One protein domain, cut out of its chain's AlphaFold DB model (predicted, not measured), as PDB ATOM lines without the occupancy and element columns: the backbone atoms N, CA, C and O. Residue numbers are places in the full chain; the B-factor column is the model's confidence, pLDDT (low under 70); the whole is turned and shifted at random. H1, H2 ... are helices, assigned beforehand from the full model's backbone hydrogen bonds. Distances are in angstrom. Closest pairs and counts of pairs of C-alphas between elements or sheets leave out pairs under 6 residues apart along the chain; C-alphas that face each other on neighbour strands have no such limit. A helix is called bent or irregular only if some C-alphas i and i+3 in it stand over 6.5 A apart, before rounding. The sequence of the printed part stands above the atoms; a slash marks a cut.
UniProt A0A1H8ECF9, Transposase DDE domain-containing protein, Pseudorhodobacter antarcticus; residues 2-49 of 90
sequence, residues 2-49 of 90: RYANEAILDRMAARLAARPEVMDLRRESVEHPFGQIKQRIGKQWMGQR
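This is residues 2 to 49 of the 90 residues of the protein "Transposase DDE domain-containing protein" of Pseudorhodobacter antarcticus (UniProt A0A1H8ECF9). A long bent helix, H2, and a shorter helix, H1, meet near their ends in an open corner, with the far arm of H2 sloping away. The printed part has 48 residues, is all helix with H1 then H2 and no named strand, and is extended, with a radius of gyration of the C-alphas of 16.0 A. It is flat, spanning 43 by 27 by 7 A.

By its hydrogen bonds H2, residues 21 to 45, was assigned as one helix, but it is bent: C-alphas 29 and 32 are 7.0 A apart. Arm H2a, residues 21 to 29, is 11.9 A long and begins at C-alpha 21 (59.195, 80.105, 93.042). Arm H2b, residues 32 to 45, is 17.3 A long, ends at C-alpha 45 (78.982, 64.528, 72.315), and is irregular, with C-alphas 42 and 45 6.8 A apart. H1, residues 6 to 18, is 18.4 A long and begins at C-alpha 6 (49.244, 89.131, 73.990).

H2a and H2b are near each other at a shallow tilt of 28 degrees. H1 and H2a are close but not clearly touching, the closest C-alphas being those of Leu 16 and Val 22, 7.3 A apart. Their lines are about perpendicular, at 89 degrees. H1 and H2b are apart. Each O i to N i+4 pair is within hydrogen-bond range in H1 and H2a, and 9 of 10 are in H2b.

The C-alphas of Arg 2 and Trp 45, the two farthest apart, are 43.7 A from each other. The printed part has no cut, and the link from H1 to H2 is tight. Residues 2 to 22, of which 6 to 18 belong to H1, stand free. Mean pLDDT of the printed part is 72.1; residues 2 to 3, 27 and 29 to 49 are under 70.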
ATOM      1  N   ARG A   2      46.957  95.566  69.557       61.19
ATOM      2  CA  ARG A   2      47.120  94.428  70.490       61.19
ATOM      3  C   ARG A   2      47.721  93.262  69.696       61.19
ATOM      4  O   ARG A   2      47.182  92.933  68.638       61.19
ATOM      5  N   TYR A   3      48.839  92.680  70.125       69.88
ATOM      6  CA  TYR A   3      49.454  91.572  69.381       69.88
ATOM      7  C   TYR A   3      48.573  90.319  69.501       69.88
ATOM      8  O   TYR A   3      48.039  90.037  70.572       69.88
ATOM      9  N   ALA A   4      48.443  89.526  68.431       72.19
ATOM     10  CA  ALA A   4      47.553  88.353  68.385       72.19
ATOM     11  C   ALA A   4      47.784  87.328  69.523       72.19
ATOM     12  O   ALA A   4      46.882  86.571  69.872       72.19
ATOM     13  N   ASN A   5      48.971  87.339  70.139       76.44
ATOM     14  CA  ASN A   5      49.367  86.432  71.217       76.44
ATOM     15  C   ASN A   5      49.482  87.106  72.597       76.44
ATOM     16  O   ASN A   5      49.930  86.476  73.553       76.44
ATOM     17  N   GLU A   6      49.081  88.368  72.742       78.75
ATOM     18  CA  GLU A   6      49.244  89.131  73.990       78.75
ATOM     19  C   GLU A   6      48.438  88.515  75.145       78.75
ATOM     20  O   GLU A   6      48.954  88.328  76.239       78.75
ATOM     21  N   ALA A   7      47.237  88.003  74.860       83.44
ATOM     22  CA  ALA A   7      46.433  87.257  75.832       83.44
ATOM     23  C   ALA A   7      47.084  85.936  76.304       83.44
ATOM     24  O   ALA A   7      46.694  85.366  77.325       83.44
ATOM     25  N   ILE A   8      48.045  85.386  75.555       83.56
ATOM     26  CA  ILE A   8      48.829  84.218  75.988       83.56
ATOM     27  C   ILE A   8      49.918  84.666  76.966       83.56
ATOM     28  O   ILE A   8      50.110  84.008  77.991       83.56
ATOM     29  N   LEU A   9      50.576  85.791  76.677       84.94
ATOM     30  CA  LEU A   9      51.591  86.387  77.545       84.94
ATOM     31  C   LEU A   9      50.985  86.858  78.868       84.94
ATOM     32  O   LEU A   9      51.515  86.506  79.917       84.94
ATOM     33  N   ASP A  10      49.823  87.515  78.839       87.62
ATOM     34  CA  ASP A  10      49.098  87.947  80.042       87.62
ATOM     35  C   ASP A  10      48.739  86.749  80.936       87.62
ATOM     36  O   ASP A  10      48.980  86.747  82.145       87.62
ATOM     37  N   ARG A  11      48.238  85.656  80.338       88.38
ATOM     38  CA  ARG A  11      47.936  84.417  81.076       88.38
ATOM     39  C   ARG A  11      49.184  83.742  81.633       88.38
ATOM     40  O   ARG A  11      49.087  83.049  82.644       88.38
ATOM     41  N   MET A  12      50.322  83.840  80.951       85.81
ATOM     42  CA  MET A  12      51.596  83.319  81.447       85.81
ATOM     43  C   MET A  12      52.101  84.172  82.615       85.81
ATOM     44  O   MET A  12      52.484  83.616  83.641       85.81
ATOM     45  N   ALA A  13      52.038  85.498  82.489       85.44
ATOM     46  CA  ALA A  13      52.437  86.447  83.522       85.44
ATOM     47  C   ALA A  13      51.602  86.272  84.797       85.44
ATOM     48  O   ALA A  13      52.167  86.181  85.881       85.44
ATOM     49  N   ALA A  14      50.282  86.101  84.673       89.94
ATOM     50  CA  ALA A  14      49.411  85.815  85.813       89.94
ATOM     51  C   ALA A  14      49.786  84.502  86.532       89.94
ATOM     52  O   ALA A  14      49.799  84.447  87.760       89.94
ATOM     53  N   ARG A  15      50.149  83.450  85.781       88.44
ATOM     54  CA  ARG A  15      50.616  82.171  86.351       88.44
ATOM     55  C   ARG A  15      51.955  82.306  87.076       88.44
ATOM     56  O   ARG A  15      52.134  81.687  88.116       88.44
ATOM     57  N   LEU A  16      52.868  83.103  86.525       86.19
ATOM     58  CA  LEU A  16      54.175  83.384  87.120       86.19
ATOM     59  C   LEU A  16      54.055  84.235  88.385       86.19
ATOM     60  O   LEU A  16      54.700  83.933  89.379       86.19
ATOM     61  N   ALA A  17      53.190  85.250  88.372       87.12
ATOM     62  CA  ALA A  17      52.929  86.088  89.538       87.12
ATOM     63  C   ALA A  17      52.295  85.297  90.694       87.12
ATOM     64  O   ALA A  17      52.601  85.552  91.852       87.12
ATOM     65  N   ALA A  18      51.446  84.311  90.382       90.56
ATOM     66  CA  ALA A  18      50.830  83.442  91.382       90.56
ATOM     67  C   ALA A  18      51.799  82.414  92.000       90.56
ATOM     68  O   ALA A  18      51.478  81.854  93.045       90.56
ATOM     69  N   ARG A  19      52.928  82.121  91.338       86.31
ATOM     70  CA  ARG A  19      53.922  81.111  91.749       86.31
ATOM     71  C   ARG A  19      55.346  81.537  91.365       86.31
ATOM     72  O   ARG A  19      55.931  80.961  90.437       86.31
ATOM     73  N   PRO A  20      55.896  82.578  92.009       82.88
ATOM     74  CA  PRO A  20      57.207  83.123  91.655       82.88
ATOM     75  C   PRO A  20      58.344  82.099  91.808       82.88
ATOM     76  O   PRO A  20      59.279  82.094  91.004       82.88
ATOM     77  N   GLU A  21      58.226  81.168  92.757       86.81
ATOM     78  CA  GLU A  21      59.195  80.105  93.042       86.81
ATOM     79  C   GLU A  21      59.419  79.145  91.864       86.81
ATOM     80  O   GLU A  21      60.473  78.519  91.743       86.81
ATOM     81  N   VAL A  22      58.449  79.043  90.948       84.00
ATOM     82  CA  VAL A  22      58.528  78.149  89.785       84.00
ATOM     83  C   VAL A  22      59.669  78.548  88.849       84.00
ATOM     84  O   VAL A  22      60.251  77.676  88.200       84.00
ATOM     85  N   MET A  23      60.025  79.834  88.771       78.69
ATOM     86  CA  MET A  23      61.139  80.282  87.926       78.69
ATOM     87  C   MET A  23      62.499  79.917  88.511       78.69
ATOM     88  O   MET A  23      63.383  79.502  87.760       78.69
ATOM     89  N   ASP A  24      62.658  80.003  89.829       77.81
ATOM     90  CA  ASP A  24      63.896  79.594  90.494       77.81
ATOM     91  C   ASP A  24      64.051  78.072  90.458       77.81
ATOM     92  O   ASP A  24      65.090  77.566  90.025       77.81
ATOM     93  N   LEU A  25      62.968  77.331  90.729       78.94
ATOM     94  CA  LEU A  25      62.952  75.879  90.567       78.94
ATOM     95  C   LEU A  25      63.287  75.481  89.128       78.94
ATOM     96  O   LEU A  25      64.067  74.556  88.910       78.94
ATOM     97  N   ARG A  26      62.744  76.176  88.121       73.88
ATOM     98  CA  ARG A  26      63.074  75.936  86.710       73.88
ATOM     99  C   ARG A  26      64.556  76.181  86.437       73.88
ATOM    100  O   ARG A  26      65.163  75.369  85.738       73.88
ATOM    101  N   ARG A  27      65.149  77.245  86.983       69.75
ATOM    102  CA  ARG A  27      66.577  77.548  86.808       69.75
ATOM    103  C   ARG A  27      67.464  76.408  87.321       69.75
ATOM    104  O   ARG A  27      68.357  75.942  86.608       69.75
ATOM    105  N   GLU A  28      67.167  75.914  88.518       70.81
ATOM    106  CA  GLU A  28      67.940  74.872  89.206       70.81
ATOM    107  C   GLU A  28      67.707  73.466  88.631       70.81
ATOM    108  O   GLU A  28      68.640  72.683  88.412       70.81
ATOM    109  N   SER A  29      66.447  73.130  88.357       68.62
ATOM    110  CA  SER A  29      66.055  71.776  87.957       68.62
ATOM    111  C   SER A  29      66.161  71.532  86.456       68.62
ATOM    112  O   SER A  29      66.425  70.393  86.060       68.62
ATOM    113  N   VAL A  30      66.007  72.580  85.634       66.12
ATOM    114  CA  VAL A  30      65.875  72.488  84.173       66.12
ATOM    115  C   VAL A  30      66.902  73.358  83.448       66.12
ATOM    116  O   VAL A  30      67.630  72.830  82.616       66.12
ATOM    117  N   GLU A  31      67.038  74.655  83.727       67.44
ATOM    118  CA  GLU A  31      67.871  75.529  82.879       67.44
ATOM    119  C   GLU A  31      69.357  75.193  82.937       67.44
ATOM    120  O   GLU A  31      69.987  75.093  81.885       67.44
ATOM    121  N   HIS A  32      69.922  74.958  84.124       68.50
ATOM    122  CA  HIS A  32      71.320  74.537  84.231       68.50
ATOM    123  C   HIS A  32      71.571  73.189  83.516       68.50
ATOM    124  O   HIS A  32      72.503  73.092  82.712       68.50
ATOM    125  N   PRO A  33      70.714  72.164  83.688       65.62
ATOM    126  CA  PRO A  33      70.767  70.939  82.898       65.62
ATOM    127  C   PRO A  33      70.636  71.140  81.400       65.62
ATOM    128  O   PRO A  33      71.454  70.603  80.668       65.62
ATOM    129  N   PHE A  34      69.672  71.931  80.933       64.50
ATOM    130  CA  PHE A  34      69.477  72.218  79.512       64.50
ATOM    131  C   PHE A  34      70.619  73.054  78.930       64.50
ATOM    132  O   PHE A  34      70.973  72.864  77.770       64.50
ATOM    133  N   GLY A  35      71.246  73.924  79.723       69.06
ATOM    134  CA  GLY A  35      72.471  74.637  79.371       69.06
ATOM    135  C   GLY A  35      73.647  73.677  79.208       69.06
ATOM    136  O   GLY A  35      74.309  73.689  78.174       69.06
ATOM    137  N   GLN A  36      73.845  72.771  80.168       66.06
ATOM    138  CA  GLN A  36      74.879  71.732  80.111       66.06
ATOM    139  C   GLN A  36      74.623  70.713  78.996       66.06
ATOM    140  O   GLN A  36      75.562  70.281  78.343       66.06
ATOM    141  N   ILE A  37      73.366  70.348  78.748       66.19
ATOM    142  CA  ILE A  37      72.901  69.542  77.617       66.19
ATOM    143  C   ILE A  37      73.229  70.296  76.332       66.19
ATOM    144  O   ILE A  37      73.990  69.797  75.528       66.19
ATOM    145  N   LYS A  38      72.782  71.535  76.138       64.94
ATOM    146  CA  LYS A  38      73.044  72.294  74.906       64.94
ATOM    147  C   LYS A  38      74.539  72.526  74.657       64.94
ATOM    148  O   LYS A  38      74.978  72.427  73.516       64.94
ATOM    149  N   GLN A  39      75.330  72.774  75.702       63.69
ATOM    150  CA  GLN A  39      76.782  72.922  75.591       63.69
ATOM    151  C   GLN A  39      77.501  71.581  75.373       63.69
ATOM    152  O   GLN A  39      78.308  71.477  74.455       63.69
ATOM    153  N   ARG A  40      77.221  70.535  76.163       58.72
ATOM    154  CA  ARG A  40      77.910  69.230  76.064       58.72
ATOM    155  C   ARG A  40      77.363  68.356  74.942       58.72
ATOM    156  O   ARG A  40      78.162  67.760  74.235       58.72
ATOM    157  N   ILE A  41      76.047  68.286  74.750       58.16
ATOM    158  CA  ILE A  41      75.437  67.639  73.578       58.16
ATOM    159  C   ILE A  41      75.875  68.390  72.327       58.16
ATOM    160  O   ILE A  41      76.442  67.763  71.450       58.16
ATOM    161  N   GLY A  42      75.715  69.715  72.270       56.44
ATOM    162  CA  GLY A  42      76.002  70.486  71.056       56.44
ATOM    163  C   GLY A  42      77.483  70.648  70.688       56.44
ATOM    164  O   GLY A  42      77.770  70.847  69.514       56.44
ATOM    165  N   LYS A  43      78.430  70.597  71.642       54.59
ATOM    166  CA  LYS A  43      79.875  70.722  71.340       54.59
ATOM    167  C   LYS A  43      80.699  69.450  71.540       54.59
ATOM    168  O   LYS A  43      81.675  69.276  70.823       54.59
ATOM    169  N   GLN A  44      80.378  68.612  72.527       50.81
ATOM    170  CA  GLN A  44      81.291  67.557  72.998       50.81
ATOM    171  C   GLN A  44      80.845  66.142  72.601       50.81
ATOM    172  O   GLN A  44      81.694  65.290  72.373       50.81
ATOM    173  N   TRP A  45      79.536  65.867  72.576       50.75
ATOM    174  CA  TRP A  45      78.982  64.528  72.315       50.75
ATOM    175  C   TRP A  45      78.414  64.404  70.901       50.75
ATOM    176  O   TRP A  45      78.733  63.448  70.203       50.75
ATOM    177  N   MET A  46      77.664  65.405  70.439       50.78
ATOM    178  CA  MET A  46      77.302  65.570  69.033       50.78
ATOM    179  C   MET A  46      78.327  66.503  68.392       50.78
ATOM    180  O   MET A  46      78.007  67.610  67.975       50.78
ATOM    181  N   GLY A  47      79.581  66.060  68.248       51.53
ATOM    182  CA  GLY A  47      80.514  66.715  67.308       51.53
ATOM    183  C   GLY A  47      79.913  66.869  65.894       51.53
ATOM    184  O   GLY A  47      80.416  67.608  65.053       51.53
ATOM    185  N   GLN A  48      78.781  66.211  65.649       50.44
ATOM    186  CA  GLN A  48      77.827  66.510  64.607       50.44
ATOM    187  C   GLN A  48      76.946  67.701  64.980       50.44
ATOM    188  O   GLN A  48      76.037  67.624  65.801       50.44
ATOM    189  N   ARG A  49      77.128  68.795  64.245       56.84
ATOM    190  CA  ARG A  49      76.200  69.934  64.238       56.84
ATOM    191  C   ARG A  49      74.737  69.545  63.913       56.84
ATOM    192  O   ARG A  49      73.859  70.385  64.081       56.84
TER     193      ARG A  49